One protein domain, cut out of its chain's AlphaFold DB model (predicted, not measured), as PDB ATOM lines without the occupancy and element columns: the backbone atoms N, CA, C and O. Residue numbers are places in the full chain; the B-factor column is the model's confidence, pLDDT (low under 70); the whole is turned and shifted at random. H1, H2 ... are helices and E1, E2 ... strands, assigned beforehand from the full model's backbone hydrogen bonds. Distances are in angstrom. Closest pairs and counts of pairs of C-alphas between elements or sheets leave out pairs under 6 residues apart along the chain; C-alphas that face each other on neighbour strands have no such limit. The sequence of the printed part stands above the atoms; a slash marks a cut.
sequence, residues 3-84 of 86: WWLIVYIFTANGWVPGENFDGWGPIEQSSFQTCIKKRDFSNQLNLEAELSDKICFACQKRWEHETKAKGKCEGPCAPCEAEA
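AT A GLANCE: This is residues 3 to 84 of the 86 residues of an uncharacterized protein of Acidiferrobacteraceae bacterium (UniProt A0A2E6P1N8). A strongly twisted antiparallel sheet of four strands round E1 has helix H1 packed along E1 and E4. Short helix H2 only grazes it. The 82 printed residues, mixed in class, are compact: radius of gyration of the C-alphas 11.9 A, spans 33 by 28 by 26 A.

HOW THE PARTS SIT: Start at E1, residues 3 to 11, in a hairpin with E2, residues 14 to 17, N 9 to O 16 2.9 A. E3, residues 27 to 29, is on E2's side of E1; E4, residues 55 to 62, on the other, N 6 to O 58 2.8 A. H1, residues 32 to 46, is on the sheet, with every O i to N i+4 pair within hydrogen-bond range; H2, residues 78 to 84, has 1 of 3, and 3 of 4 O i to N i+3 pairs.

IN THESE COORDINATES: Find C-alpha 3 at (-2.606, -29.850, -27.329) and C-alpha 84 at (-3.894, -20.729, -12.540).

THE WHOLE: The link E4 to H2 is long; residues 64 to 71 and 82 to 84 have pLDDT under 70.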
ATOM      1  N   TRP A   3      -1.568 -30.830 -27.632       92.25
ATOM      2  CA  TRP A   3      -2.606 -29.850 -27.329       92.25
ATOM      3  C   TRP A   3      -3.941 -30.327 -27.868       92.25
ATOM      4  O   TRP A   3      -4.017 -30.819 -28.989       92.25
ATOM      5  N   TRP A   4      -4.979 -30.156 -27.067       94.12
ATOM      6  CA  TRP A   4      -6.325 -30.608 -27.370       94.12
ATOM      7  C   TRP A   4      -7.284 -29.443 -27.217       94.12
ATOM      8  O   TRP A   4      -7.224 -28.719 -26.225       94.12
ATOM      9  N   LEU A   5      -8.158 -29.274 -28.203       95.50
ATOM     10  CA  LEU A   5      -9.317 -28.403 -28.097       95.50
ATOM     11  C   LEU A   5     -10.417 -29.186 -27.383       95.50
ATOM     12  O   LEU A   5     -10.842 -30.237 -27.864       95.50
ATOM     13  N   ILE A   6     -10.834 -28.680 -26.232       94.38
ATOM     14  CA  ILE A   6     -11.807 -29.294 -25.335       94.38
ATOM     15  C   ILE A   6     -13.037 -28.403 -25.282       94.38
ATOM     16  O   ILE A   6     -12.921 -27.180 -25.202       94.38
ATOM     17  N   VAL A   7     -14.207 -29.028 -25.288       94.38
ATOM     18  CA  VAL A   7     -15.468 -28.365 -24.960       94.38
ATOM     19  C   VAL A   7     -15.756 -28.609 -23.492       94.38
ATOM     20  O   VAL A   7     -15.614 -29.731 -23.018       94.38
ATOM     21  N   TYR A   8     -16.167 -27.576 -22.780       94.12
ATOM     22  CA  TYR A   8     -16.751 -27.653 -21.455       94.12
ATOM     23  C   TYR A   8     -18.233 -27.327 -21.548       94.12
ATOM     24  O   TYR A   8     -18.620 -26.386 -22.239       94.12
ATOM     25  N   ILE A   9     -19.044 -28.107 -20.841       94.06
ATOM     26  CA  ILE A   9     -20.495 -27.949 -20.783       94.06
ATOM     27  C   ILE A   9     -20.878 -27.601 -19.347       94.06
ATOM     28  O   ILE A   9     -20.445 -28.265 -18.402       94.06
ATOM     29  N   PHE A  10     -21.673 -26.549 -19.172       93.69
ATOM     30  CA  PHE A  10     -22.186 -26.152 -17.870       93.69
ATOM     31  C   PHE A  10     -23.427 -26.972 -17.517       93.69
ATOM     32  O   PHE A  10     -24.436 -26.947 -18.221       93.69
ATOM     33  N   THR A  11     -23.350 -27.694 -16.406       91.62
ATOM     34  CA  THR A  11     -24.419 -28.557 -15.889       91.62
ATOM     35  C   THR A  11     -24.833 -28.120 -14.487       91.62
ATOM     36  O   THR A  11     -24.224 -27.228 -13.897       91.62
ATOM     37  N   ALA A  12     -25.819 -28.802 -13.897       91.56
ATOM     38  CA  ALA A  12     -26.177 -28.611 -12.490       91.56
ATOM     39  C   ALA A  12     -24.997 -28.844 -11.519       91.56
ATOM     40  O   ALA A  12     -24.984 -28.273 -10.433       91.56
ATOM     41  N   ASN A  13     -23.994 -29.636 -11.920       87.19
ATOM     42  CA  ASN A  13     -22.797 -29.930 -11.126       87.19
ATOM     43  C   ASN A  13     -21.603 -29.020 -11.481       87.19
ATOM     44  O   ASN A  13     -20.472 -29.304 -11.089       87.19
ATOM     45  N   GLY A  14     -21.835 -27.944 -12.240       90.31
ATOM     46  CA  GLY A  14     -20.799 -27.041 -12.735       90.31
ATOM     47  C   GLY A  14     -20.275 -27.421 -14.121       90.31
ATOM     48  O   GLY A  14     -20.920 -28.156 -14.878       90.31
ATOM     49  N   TRP A  15     -19.108 -26.875 -14.469       92.06
ATOM     50  CA  TRP A  15     -18.448 -27.109 -15.752       92.06
ATOM     51  C   TRP A  15     -17.808 -28.491 -15.800       92.06
ATOM     52  O   TRP A  15     -16.917 -28.805 -15.012       92.06
ATOM     53  N   VAL A  16     -18.223 -29.294 -16.772       91.88
ATOM     54  CA  VAL A  16     -17.706 -30.646 -16.993       91.88
ATOM     55  C   VAL A  16     -17.134 -30.777 -18.404       91.88
ATOM     56  O   VAL A  16     -17.636 -30.126 -19.324       91.88
ATOM     57  N   PRO A  17     -16.082 -31.591 -18.608       91.94
ATOM     58  CA  PRO A  17     -15.585 -31.890 -19.944       91.94
ATOM     59  C   PRO A  17     -16.690 -32.483 -20.822       91.94
ATOM     60  O   PRO A  17     -17.402 -33.399 -20.412       91.94
ATOM     61  N   GLY A  18     -16.801 -31.978 -22.046       92.75
ATOM     62  CA  GLY A  18     -17.766 -32.426 -23.043       92.75
ATOM     63  C   GLY A  18     -17.587 -33.898 -23.403       92.75
ATOM     64  O   GLY A  18     -18.567 -34.561 -23.685       92.75
ATOM     65  N   GLU A  19     -16.373 -34.442 -23.284       93.12
ATOM     66  CA  GLU A  19     -16.078 -35.868 -23.518       93.12
ATOM     67  C   GLU A  19     -16.833 -36.842 -22.592       93.12
ATOM     68  O   GLU A  19     -16.830 -38.044 -22.837       93.12
ATOM     69  N   ASN A  20     -17.509 -36.333 -21.556       92.12
ATOM     70  CA  ASN A  20     -18.433 -37.107 -20.727       92.12
ATOM     71  C   ASN A  20     -19.838 -37.260 -21.351       92.12
ATOM     72  O   ASN A  20     -20.691 -37.914 -20.752       92.12
ATOM     73  N   PHE A  21     -20.103 -36.640 -22.506       91.69
ATOM     74  CA  PHE A  21     -21.380 -36.676 -23.218       91.69
ATOM     75  C   PHE A  21     -21.194 -37.251 -24.621       91.69
ATOM     76  O   PHE A  21     -20.271 -36.876 -25.345       91.69
ATOM     77  N   ASP A  22     -22.115 -38.121 -25.031       91.75
ATOM     78  CA  ASP A  22     -22.073 -38.744 -26.352       91.75
ATOM     79  C   ASP A  22     -22.066 -37.700 -27.478       91.75
ATOM     80  O   ASP A  22     -22.807 -36.715 -27.465       91.75
ATOM     81  N   GLY A  23     -21.211 -37.934 -28.475       89.31
ATOM     82  CA  GLY A  23     -21.042 -37.049 -29.629       89.31
ATOM     83  C   GLY A  23     -20.056 -35.897 -29.417       89.31
ATOM     84  O   GLY A  23     -19.721 -35.210 -30.381       89.31
ATOM     85  N   TRP A  24     -19.534 -35.719 -28.202       90.31
ATOM     86  CA  TRP A  24     -18.522 -34.714 -27.893       90.31
ATOM     87  C   TRP A  24     -17.188 -35.381 -27.570       90.31
ATOM     88  O   TRP A  24     -17.121 -36.376 -26.855       90.31
ATOM     89  N   GLY A  25     -16.099 -34.832 -28.103       89.88
ATOM     90  CA  GLY A  25     -14.770 -35.390 -27.891       89.88
ATOM     91  C   GLY A  25     -13.667 -34.345 -28.019       89.88
ATOM     92  O   GLY A  25     -13.846 -33.327 -28.695       89.88
ATOM     93  N   PRO A  26     -12.518 -34.579 -27.366       92.44
ATOM     94  CA  PRO A  26     -11.369 -33.699 -27.469       92.44
ATOM     95  C   PRO A  26     -10.773 -33.778 -28.880       92.44
ATOM     96  O   PRO A  26     -10.601 -34.863 -29.435       92.44
ATOM     97  N   ILE A  27     -10.407 -32.635 -29.461       94.00
ATOM     98  CA  ILE A  27      -9.832 -32.583 -30.814       94.00
ATOM     99  C   ILE A  27      -8.345 -32.254 -30.722       94.00
ATOM    100  O   ILE A  27      -7.976 -31.143 -30.329       94.00
ATOM    101  N   GLU A  28      -7.491 -33.193 -31.133       94.69
ATOM    102  CA  GLU A  28      -6.039 -32.996 -31.196       94.69
ATOM    103  C   GLU A  28      -5.675 -31.813 -32.112       94.69
ATOM    104  O   GLU A  28      -6.238 -31.630 -33.195       94.69
ATOM    105  N   GLN A  29      -4.711 -31.000 -31.680       95.56
ATOM    106  CA  GLN A  29      -4.179 -29.866 -32.424       95.56
ATOM    107  C   GLN A  29      -2.679 -30.016 -32.663       95.56
ATOM    108  O   GLN A  29      -1.925 -30.444 -31.791       95.56
ATOM    109  N   SER A  30      -2.234 -29.562 -33.834       94.19
ATOM    110  CA  SER A  30      -0.829 -29.639 -34.256       94.19
ATOM    111  C   SER A  30       0.127 -28.802 -33.403       94.19
ATOM    112  O   SER A  30       1.326 -29.066 -33.377       94.19
ATOM    113  N   SER A  31      -0.375 -27.768 -32.721       94.56
ATOM    114  CA  SER A  31       0.425 -26.888 -31.871       94.56
ATOM    115  C   SER A  31      -0.439 -26.142 -30.852       94.56
ATOM    116  O   SER A  31      -1.665 -26.084 -30.980       94.56
ATOM    117  N   PHE A  32       0.216 -25.505 -29.875       93.31
ATOM    118  CA  PHE A  32      -0.439 -24.588 -28.938       93.31
ATOM    119  C   PHE A  32      -1.160 -23.450 -29.671       93.31
ATOM    120  O   PHE A  32      -2.342 -23.226 -29.449       93.31
ATOM    121  N   GLN A  33      -0.468 -22.783 -30.600       95.81
ATOM    122  CA  GLN A  33      -1.007 -21.634 -31.335       95.81
ATOM    123  C   GLN A  33      -2.205 -22.023 -32.209       95.81
ATOM    124  O   GLN A  33      -3.197 -21.297 -32.267       95.81
ATOM    125  N   THR A  34      -2.154 -23.206 -32.834       97.00
ATOM    126  CA  THR A  34      -3.298 -23.763 -33.572       97.00
ATOM    127  C   THR A  34      -4.498 -23.953 -32.649       97.00
ATOM    128  O   THR A  34      -5.620 -23.621 -33.030       97.00
ATOM    129  N   CYS A  35      -4.266 -24.468 -31.439       96.50
ATOM    130  CA  CYS A  35      -5.326 -24.655 -30.462       96.50
ATOM    131  C   CYS A  35      -5.948 -23.319 -30.052       96.50
ATOM    132  O   CYS A  35      -7.161 -23.175 -30.164       96.50
ATOM    133  N   ILE A  36      -5.131 -22.333 -29.666       96.06
ATOM    134  CA  ILE A  36      -5.595 -20.998 -29.260       96.06
ATOM    135  C   ILE A  36      -6.446 -20.353 -30.355       96.06
ATOM    136  O   ILE A  36      -7.573 -19.944 -30.094       96.06
ATOM    137  N   LYS A  37      -5.966 -20.354 -31.606       97.44
ATOM    138  CA  LYS A  37      -6.709 -19.774 -32.730       97.44
ATOM    139  C   LYS A  37      -8.084 -20.423 -32.914       97.44
ATOM    140  O   LYS A  37      -9.062 -19.724 -33.160       97.44
ATOM    141  N   LYS A  38      -8.168 -21.755 -32.815       97.38
ATOM    142  CA  LYS A  38      -9.443 -22.474 -32.942       97.38
ATOM    143  C   LYS A  38     -10.347 -22.265 -31.734       97.38
ATOM    144  O   LYS A  38     -11.536 -22.069 -31.925       97.38
ATOM    145  N   ARG A  39      -9.789 -22.262 -30.522       96.38
ATOM    146  CA  ARG A  39     -10.499 -21.945 -29.279       96.38
ATOM    147  C   ARG A  39     -11.174 -20.582 -29.373       96.38
ATOM    148  O   ARG A  39     -12.368 -20.487 -29.119       96.38
ATOM    149  N   ASP A  40     -10.420 -19.553 -29.747       95.88
ATOM    150  CA  ASP A  40     -10.925 -18.179 -29.816       95.88
ATOM    151  C   ASP A  40     -12.004 -18.047 -30.887       95.88
ATOM    152  O   ASP A  40     -13.064 -17.488 -30.623       95.88
ATOM    153  N   PHE A  41     -11.785 -18.652 -32.056       96.19
ATOM    154  CA  PHE A  41     -12.787 -18.710 -33.115       96.19
ATOM    155  C   PHE A  41     -14.072 -19.428 -32.669       96.19
ATOM    156  O   PHE A  41     -15.166 -18.912 -32.875       96.19
ATOM    157  N   SER A  42     -13.957 -20.594 -32.028       94.94
ATOM    158  CA  SER A  42     -15.111 -21.350 -31.529       94.94
ATOM    159  C   SER A  42     -15.865 -20.595 -30.435       94.94
ATOM    160  O   SER A  42     -17.089 -20.547 -30.483       94.94
ATOM    161  N   ASN A  43     -15.162 -19.967 -29.488       94.50
ATOM    162  CA  ASN A  43     -15.795 -19.140 -28.460       94.50
ATOM    163  C   ASN A  43     -16.480 -17.913 -29.069       94.50
ATOM    164  O   ASN A  43     -17.583 -17.585 -28.651       94.50
ATOM    165  N   GLN A  44     -15.875 -17.272 -30.075       94.31
ATOM    166  CA  GLN A  44     -16.487 -16.146 -30.779       94.31
ATOM    167  C   GLN A  44     -17.779 -16.558 -31.493       94.31
ATOM    168  O   GLN A  44     -18.787 -15.881 -31.334       94.31
ATOM    169  N   LEU A  45     -17.770 -17.671 -32.237       91.94
ATOM    170  CA  LEU A  45     -18.983 -18.196 -32.878       91.94
ATOM    171  C   LEU A  45     -20.054 -18.581 -31.853       91.94
ATOM    172  O   LEU A  45     -21.243 -18.402 -32.097       91.94
ATOM    173  N   ASN A  46     -19.637 -19.103 -30.701       92.06
ATOM    174  CA  ASN A  46     -20.553 -19.515 -29.650       92.06
ATOM    175  C   ASN A  46     -21.291 -18.334 -29.006       92.06
ATOM    176  O   ASN A  46     -22.370 -18.557 -28.480       92.06
ATOM    177  N   LEU A  47     -20.778 -17.095 -29.073       90.88
ATOM    178  CA  LEU A  47     -21.463 -15.912 -28.525       90.88
ATOM    179  C   LEU A  47     -22.853 -15.681 -29.135       90.88
ATOM    180  O   LEU A  47     -23.715 -15.098 -28.484       90.88
ATOM    181  N   GLU A  48     -23.068 -16.134 -30.369       91.00
ATOM    182  CA  GLU A  48     -24.335 -15.981 -31.090       91.00
ATOM    183  C   GLU A  48     -25.276 -17.184 -30.898       91.00
ATOM    184  O   GLU A  48     -26.424 -17.153 -31.344       91.00
ATOM    185  N   ALA A  49     -24.812 -18.252 -30.242       88.50
ATOM    186  CA  ALA A  49     -25.594 -19.463 -30.027       88.50
ATOM    187  C   ALA A  49     -26.573 -19.318 -28.850       88.50
ATOM    188  O   ALA A  49     -26.292 -18.658 -27.849       88.50
ATOM    189  N   GLU A  50     -27.706 -20.020 -28.929       90.25
ATOM    190  CA  GLU A  50     -28.743 -20.030 -27.884       90.25
ATOM    191  C   GLU A  50     -28.219 -20.515 -26.518       90.25
ATOM    192  O   GLU A  50     -28.684 -20.070 -25.475       90.25
ATOM    193  N   LEU A  51     -27.209 -21.392 -26.525       87.81
ATOM    194  CA  LEU A  51     -26.579 -21.967 -25.332       87.81
ATOM    195  C   LEU A  51     -25.172 -21.400 -25.082       87.81
ATOM    196  O   LEU A  51     -24.303 -22.094 -24.546       87.81
ATOM    197  N   SER A  52     -24.935 -20.152 -25.490       89.50
ATOM    198  CA  SER A  52     -23.629 -19.488 -25.411       89.50
ATOM    199  C   SER A  52     -23.028 -19.478 -23.998       89.50
ATOM    200  O   SER A  52     -21.821 -19.641 -23.841       89.50
ATOM    201  N   ASP A  53     -23.859 -19.371 -22.960       90.56
ATOM    202  CA  ASP A  53     -23.454 -19.391 -21.549       90.56
ATOM    203  C   ASP A  53     -23.250 -20.811 -20.983       90.56
ATOM    204  O   ASP A  53     -22.761 -20.968 -19.861       90.56
ATOM    205  N   LYS A  54     -23.629 -21.854 -21.733       93.56
ATOM    206  CA  LYS A  54     -23.508 -23.266 -21.324       93.56
ATOM    207  C   LYS A  54     -22.369 -24.008 -21.998       93.56
ATOM    208  O   LYS A  54     -22.073 -25.128 -21.590       93.56
ATOM    209  N   ILE A  55     -21.743 -23.419 -23.008       94.00
ATOM    210  CA  ILE A  55     -20.674 -24.043 -23.786       94.00
ATOM    211  C   ILE A  55     -19.448 -23.145 -23.718       94.00
ATOM    212  O   ILE A  55     -19.534 -21.942 -23.927       94.00
ATOM    213  N   CYS A  56     -18.288 -23.729 -23.439       94.75
ATOM    214  CA  CYS A  56     -17.027 -23.003 -23.455       94.75
ATOM    215  C   CYS A  56     -15.918 -23.858 -24.064       94.75
ATOM    216  O   CYS A  56     -15.781 -25.035 -23.739       94.75
ATOM    217  N   PHE A  57     -15.107 -23.272 -24.940       95.12
ATOM    218  CA  PHE A  57     -13.982 -23.949 -25.574       95.12
ATOM    219  C   PHE A  57     -12.668 -23.582 -24.880       95.12
ATOM    220  O   PHE A  57     -12.383 -22.408 -24.625       95.12
ATOM    221  N   ALA A  58     -11.833 -24.587 -24.631       95.44
ATOM    222  CA  ALA A  58     -10.543 -24.463 -23.963       95.44
ATOM    223  C   ALA A  58      -9.450 -25.266 -24.669       95.44
ATOM    224  O   ALA A  58      -9.714 -26.246 -25.362       95.44
ATOM    225  N   CYS A  59      -8.200 -24.880 -24.435       94.50
ATOM    226  CA  CYS A  59      -7.032 -25.651 -24.831       94.50
ATOM    227  C   CYS A  59      -6.431 -26.364 -23.630       94.50
ATOM    228  O   CYS A  59      -6.112 -25.719 -22.639       94.50
ATOM    229  N   GLN A  60      -6.210 -27.670 -23.735       92.00
ATOM    230  CA  GLN A  60      -5.539 -28.447 -22.696       92.00
ATOM    231  C   GLN A  60      -4.319 -29.178 -23.237       92.00
ATOM    232  O   GLN A  60      -4.369 -29.807 -24.298       92.00
ATOM    233  N   LYS A  61      -3.221 -29.146 -22.479       89.94
ATOM    234  CA  LYS A  61      -2.058 -29.997 -22.741       89.94
ATOM    235  C   LYS A  61      -2.258 -31.351 -22.058       89.94
ATOM    236  O   LYS A  61      -2.331 -31.412 -20.836       89.94
ATOM    237  N   ARG A  62      -2.326 -32.435 -22.837       86.69
ATOM    238  CA  ARG A  62      -2.522 -33.808 -22.328       86.69
ATOM    239  C   ARG A  62      -1.405 -34.747 -22.806       86.69
ATOM    240  O   ARG A  62      -0.726 -34.481 -23.810       86.69
ATOM    241  N   TRP A  63      -1.191 -35.843 -22.082       77.94
ATOM    242  CA  TRP A  63      -0.387 -36.979 -22.550       77.94
ATOM    243  C   TRP A  63      -1.226 -37.852 -23.491       77.94
ATOM    244  O   TRP A  63      -2.444 -37.878 -23.375       77.94
ATOM    245  N   GLU A  64      -0.590 -38.555 -24.431       66.62
ATOM    246  CA  GLU A  64      -1.283 -39.315 -25.494       66.62
ATOM    247  C   GLU A  64      -2.187 -40.452 -24.988       66.62
ATOM    248  O   GLU A  64      -3.019 -40.940 -25.745       66.62
ATOM    249  N   HIS A  65      -2.061 -40.846 -23.717       61.66
ATOM    250  CA  HIS A  65      -2.774 -41.985 -23.129       61.66
ATOM    251  C   HIS A  65      -3.548 -41.658 -21.842       61.66
ATOM    252  O   HIS A  65      -4.071 -42.568 -21.205       61.66
ATOM    253  N   GLU A  66      -3.631 -40.389 -21.433       58.59
ATOM    254  CA  GLU A  66      -4.362 -40.006 -20.221       58.59
ATOM    255  C   GLU A  66      -5.637 -39.230 -20.578       58.59
ATOM    256  O   GLU A  66      -5.591 -38.193 -21.238       58.59
ATOM    257  N   THR A  67      -6.781 -39.716 -20.085       55.91
ATOM    258  CA  THR A  67      -8.065 -38.988 -20.095       55.91
ATOM    259  C   THR A  67      -8.090 -37.845 -19.081       55.91
ATOM    260  O   THR A  67      -8.946 -36.971 -19.147       55.91
ATOM    261  N   LYS A  68      -7.147 -37.825 -18.132       56.31
ATOM    262  CA  LYS A  68      -7.032 -36.764 -17.130       56.31
ATOM    263  C   LYS A  68      -6.072 -35.681 -17.609       56.31
ATOM    264  O   LYS A  68      -4.952 -35.970 -18.027       56.31
ATOM    265  N   ALA A  69      -6.504 -34.427 -17.508       57.28
ATOM    266  CA  ALA A  69      -5.643 -33.276 -17.723       57.28
ATOM    267  C   ALA A  69      -4.509 -33.284 -16.680       57.28
ATOM    268  O   ALA A  69      -4.735 -33.116 -15.486       57.28
ATOM    269  N   LYS A  70      -3.279 -33.524 -17.135       59.62
ATOM    270  CA  LYS A  70      -2.044 -33.241 -16.396       59.62
ATOM    271  C   LYS A  70      -1.244 -32.245 -17.220       59.62
ATOM    272  O   LYS A  70      -0.337 -32.617 -17.967       59.62
ATOM    273  N   GLY A  71      -1.626 -30.978 -17.149       65.81
ATOM    274  CA  GLY A  71      -0.987 -29.931 -17.928       65.81
ATOM    275  C   GLY A  71      -1.727 -28.610 -17.834       65.81
ATOM    276  O   GLY A  71      -2.693 -28.487 -17.103       65.81
ATOM    277  N   LYS A  72      -1.243 -27.626 -18.590       80.81
ATOM    278  CA  LYS A  72      -1.798 -26.274 -18.637       80.81
ATOM    279  C   LYS A  72      -3.148 -26.271 -19.367       80.81
ATOM    280  O   LYS A  72      -3.204 -26.741 -20.512       80.81
ATOM    281  N   CYS A  73      -4.183 -25.722 -18.739       86.62
ATOM    282  CA  CYS A  73      -5.446 -25.337 -19.369       86.62
ATOM    283  C   CYS A  73      -5.424 -23.845 -19.732       86.62
ATOM    284  O   CYS A  73      -4.940 -23.014 -18.969       86.62
ATOM    285  N   GLU A  74      -5.908 -23.507 -20.923       88.06
ATOM    286  CA  GLU A  74      -5.885 -22.151 -21.473       88.06
ATOM    287  C   GLU A  74      -7.218 -21.824 -22.141       88.06
ATOM    288  O   GLU A  74      -7.542 -22.340 -23.217       88.06
ATOM    289  N   GLY A  75      -7.978 -20.904 -21.562       84.25
ATOM    290  CA  GLY A  75      -9.250 -20.448 -22.113       84.25
ATOM    291  C   GLY A  75     -10.105 -19.732 -21.078       84.25
ATOM    292  O   GLY A  75      -9.797 -19.811 -19.892       84.25
ATOM    293  N   PRO A  76     -11.194 -19.081 -21.515       82.00
ATOM    294  CA  PRO A  76     -12.109 -18.357 -20.629       82.00
ATOM    295  C   PRO A  76     -13.001 -19.293 -19.793       82.00
ATOM    296  O   PRO A  76     -13.935 -18.851 -19.136       82.00
ATOM    297  N   CYS A  77     -12.783 -20.608 -19.867       85.50
ATOM    298  CA  CYS A  77     -13.600 -21.572 -19.150       85.50
ATOM    299  C   CYS A  77     -13.145 -21.620 -17.694       85.50
ATOM    300  O   CYS A  77     -11.962 -21.834 -17.437       85.50
ATOM    301  N   ALA A  78     -14.086 -21.529 -16.751       82.88
ATOM    302  CA  ALA A  78     -13.787 -21.564 -15.317       82.88
ATOM    303  C   ALA A  78     -12.868 -22.732 -14.878       82.88
ATOM    304  O   ALA A  78     -11.997 -22.506 -14.036       82.88
ATOM    305  N   PRO A  79     -12.956 -23.954 -15.457       81.19
ATOM    306  CA  PRO A  79     -11.999 -25.023 -15.157       81.19
ATOM    307  C   PRO A  79     -10.536 -24.686 -15.478       81.19
ATOM    308  O   PRO A  79      -9.651 -25.195 -14.803       81.19
ATOM    309  N   CYS A  80     -10.266 -23.835 -16.474       82.38
ATOM    310  CA  CYS A  80      -8.909 -23.371 -16.765       82.38
ATOM    311  C   CYS A  80      -8.445 -22.259 -15.816       82.38
ATOM    312  O   CYS A  80      -7.259 -22.178 -15.514       82.38
ATOM    313  N   GLU A  81      -9.354 -21.405 -15.345       70.19
ATOM    314  CA  GLU A  81      -9.023 -20.314 -14.418       70.19
ATOM    315  C   GLU A  81      -8.642 -20.849 -13.030       70.19
ATOM    316  O   GLU A  81      -7.717 -20.346 -12.393       70.19
ATOM    317  N   ALA A  82      -9.291 -21.933 -12.589       59.16
ATOM    318  CA  ALA A  82      -8.975 -22.600 -11.328       59.16
ATOM    319  C   ALA A  82      -7.562 -23.224 -11.304       59.16
ATOM    320  O   ALA A  82      -6.945 -23.296 -10.242       59.16
ATOM    321  N   GLU A  83      -7.016 -23.630 -12.457       53.03
ATOM    322  CA  GLU A  83      -5.656 -24.183 -12.569       53.03
ATOM    323  C   GLU A  83      -4.548 -23.113 -12.506       53.03
ATOM    324  O   GLU A  83      -3.381 -23.460 -12.339       53.03
ATOM    325  N   ALA A  84      -4.875 -21.818 -12.598       44.00
ATOM    326  CA  ALA A  84      -3.894 -20.729 -12.540       44.00
ATOM    327  C   ALA A  84      -3.508 -20.298 -11.107       44.00
ATOM    328  O   ALA A  84      -2.673 -19.408 -10.948       44.00
TER     329      ALA A  84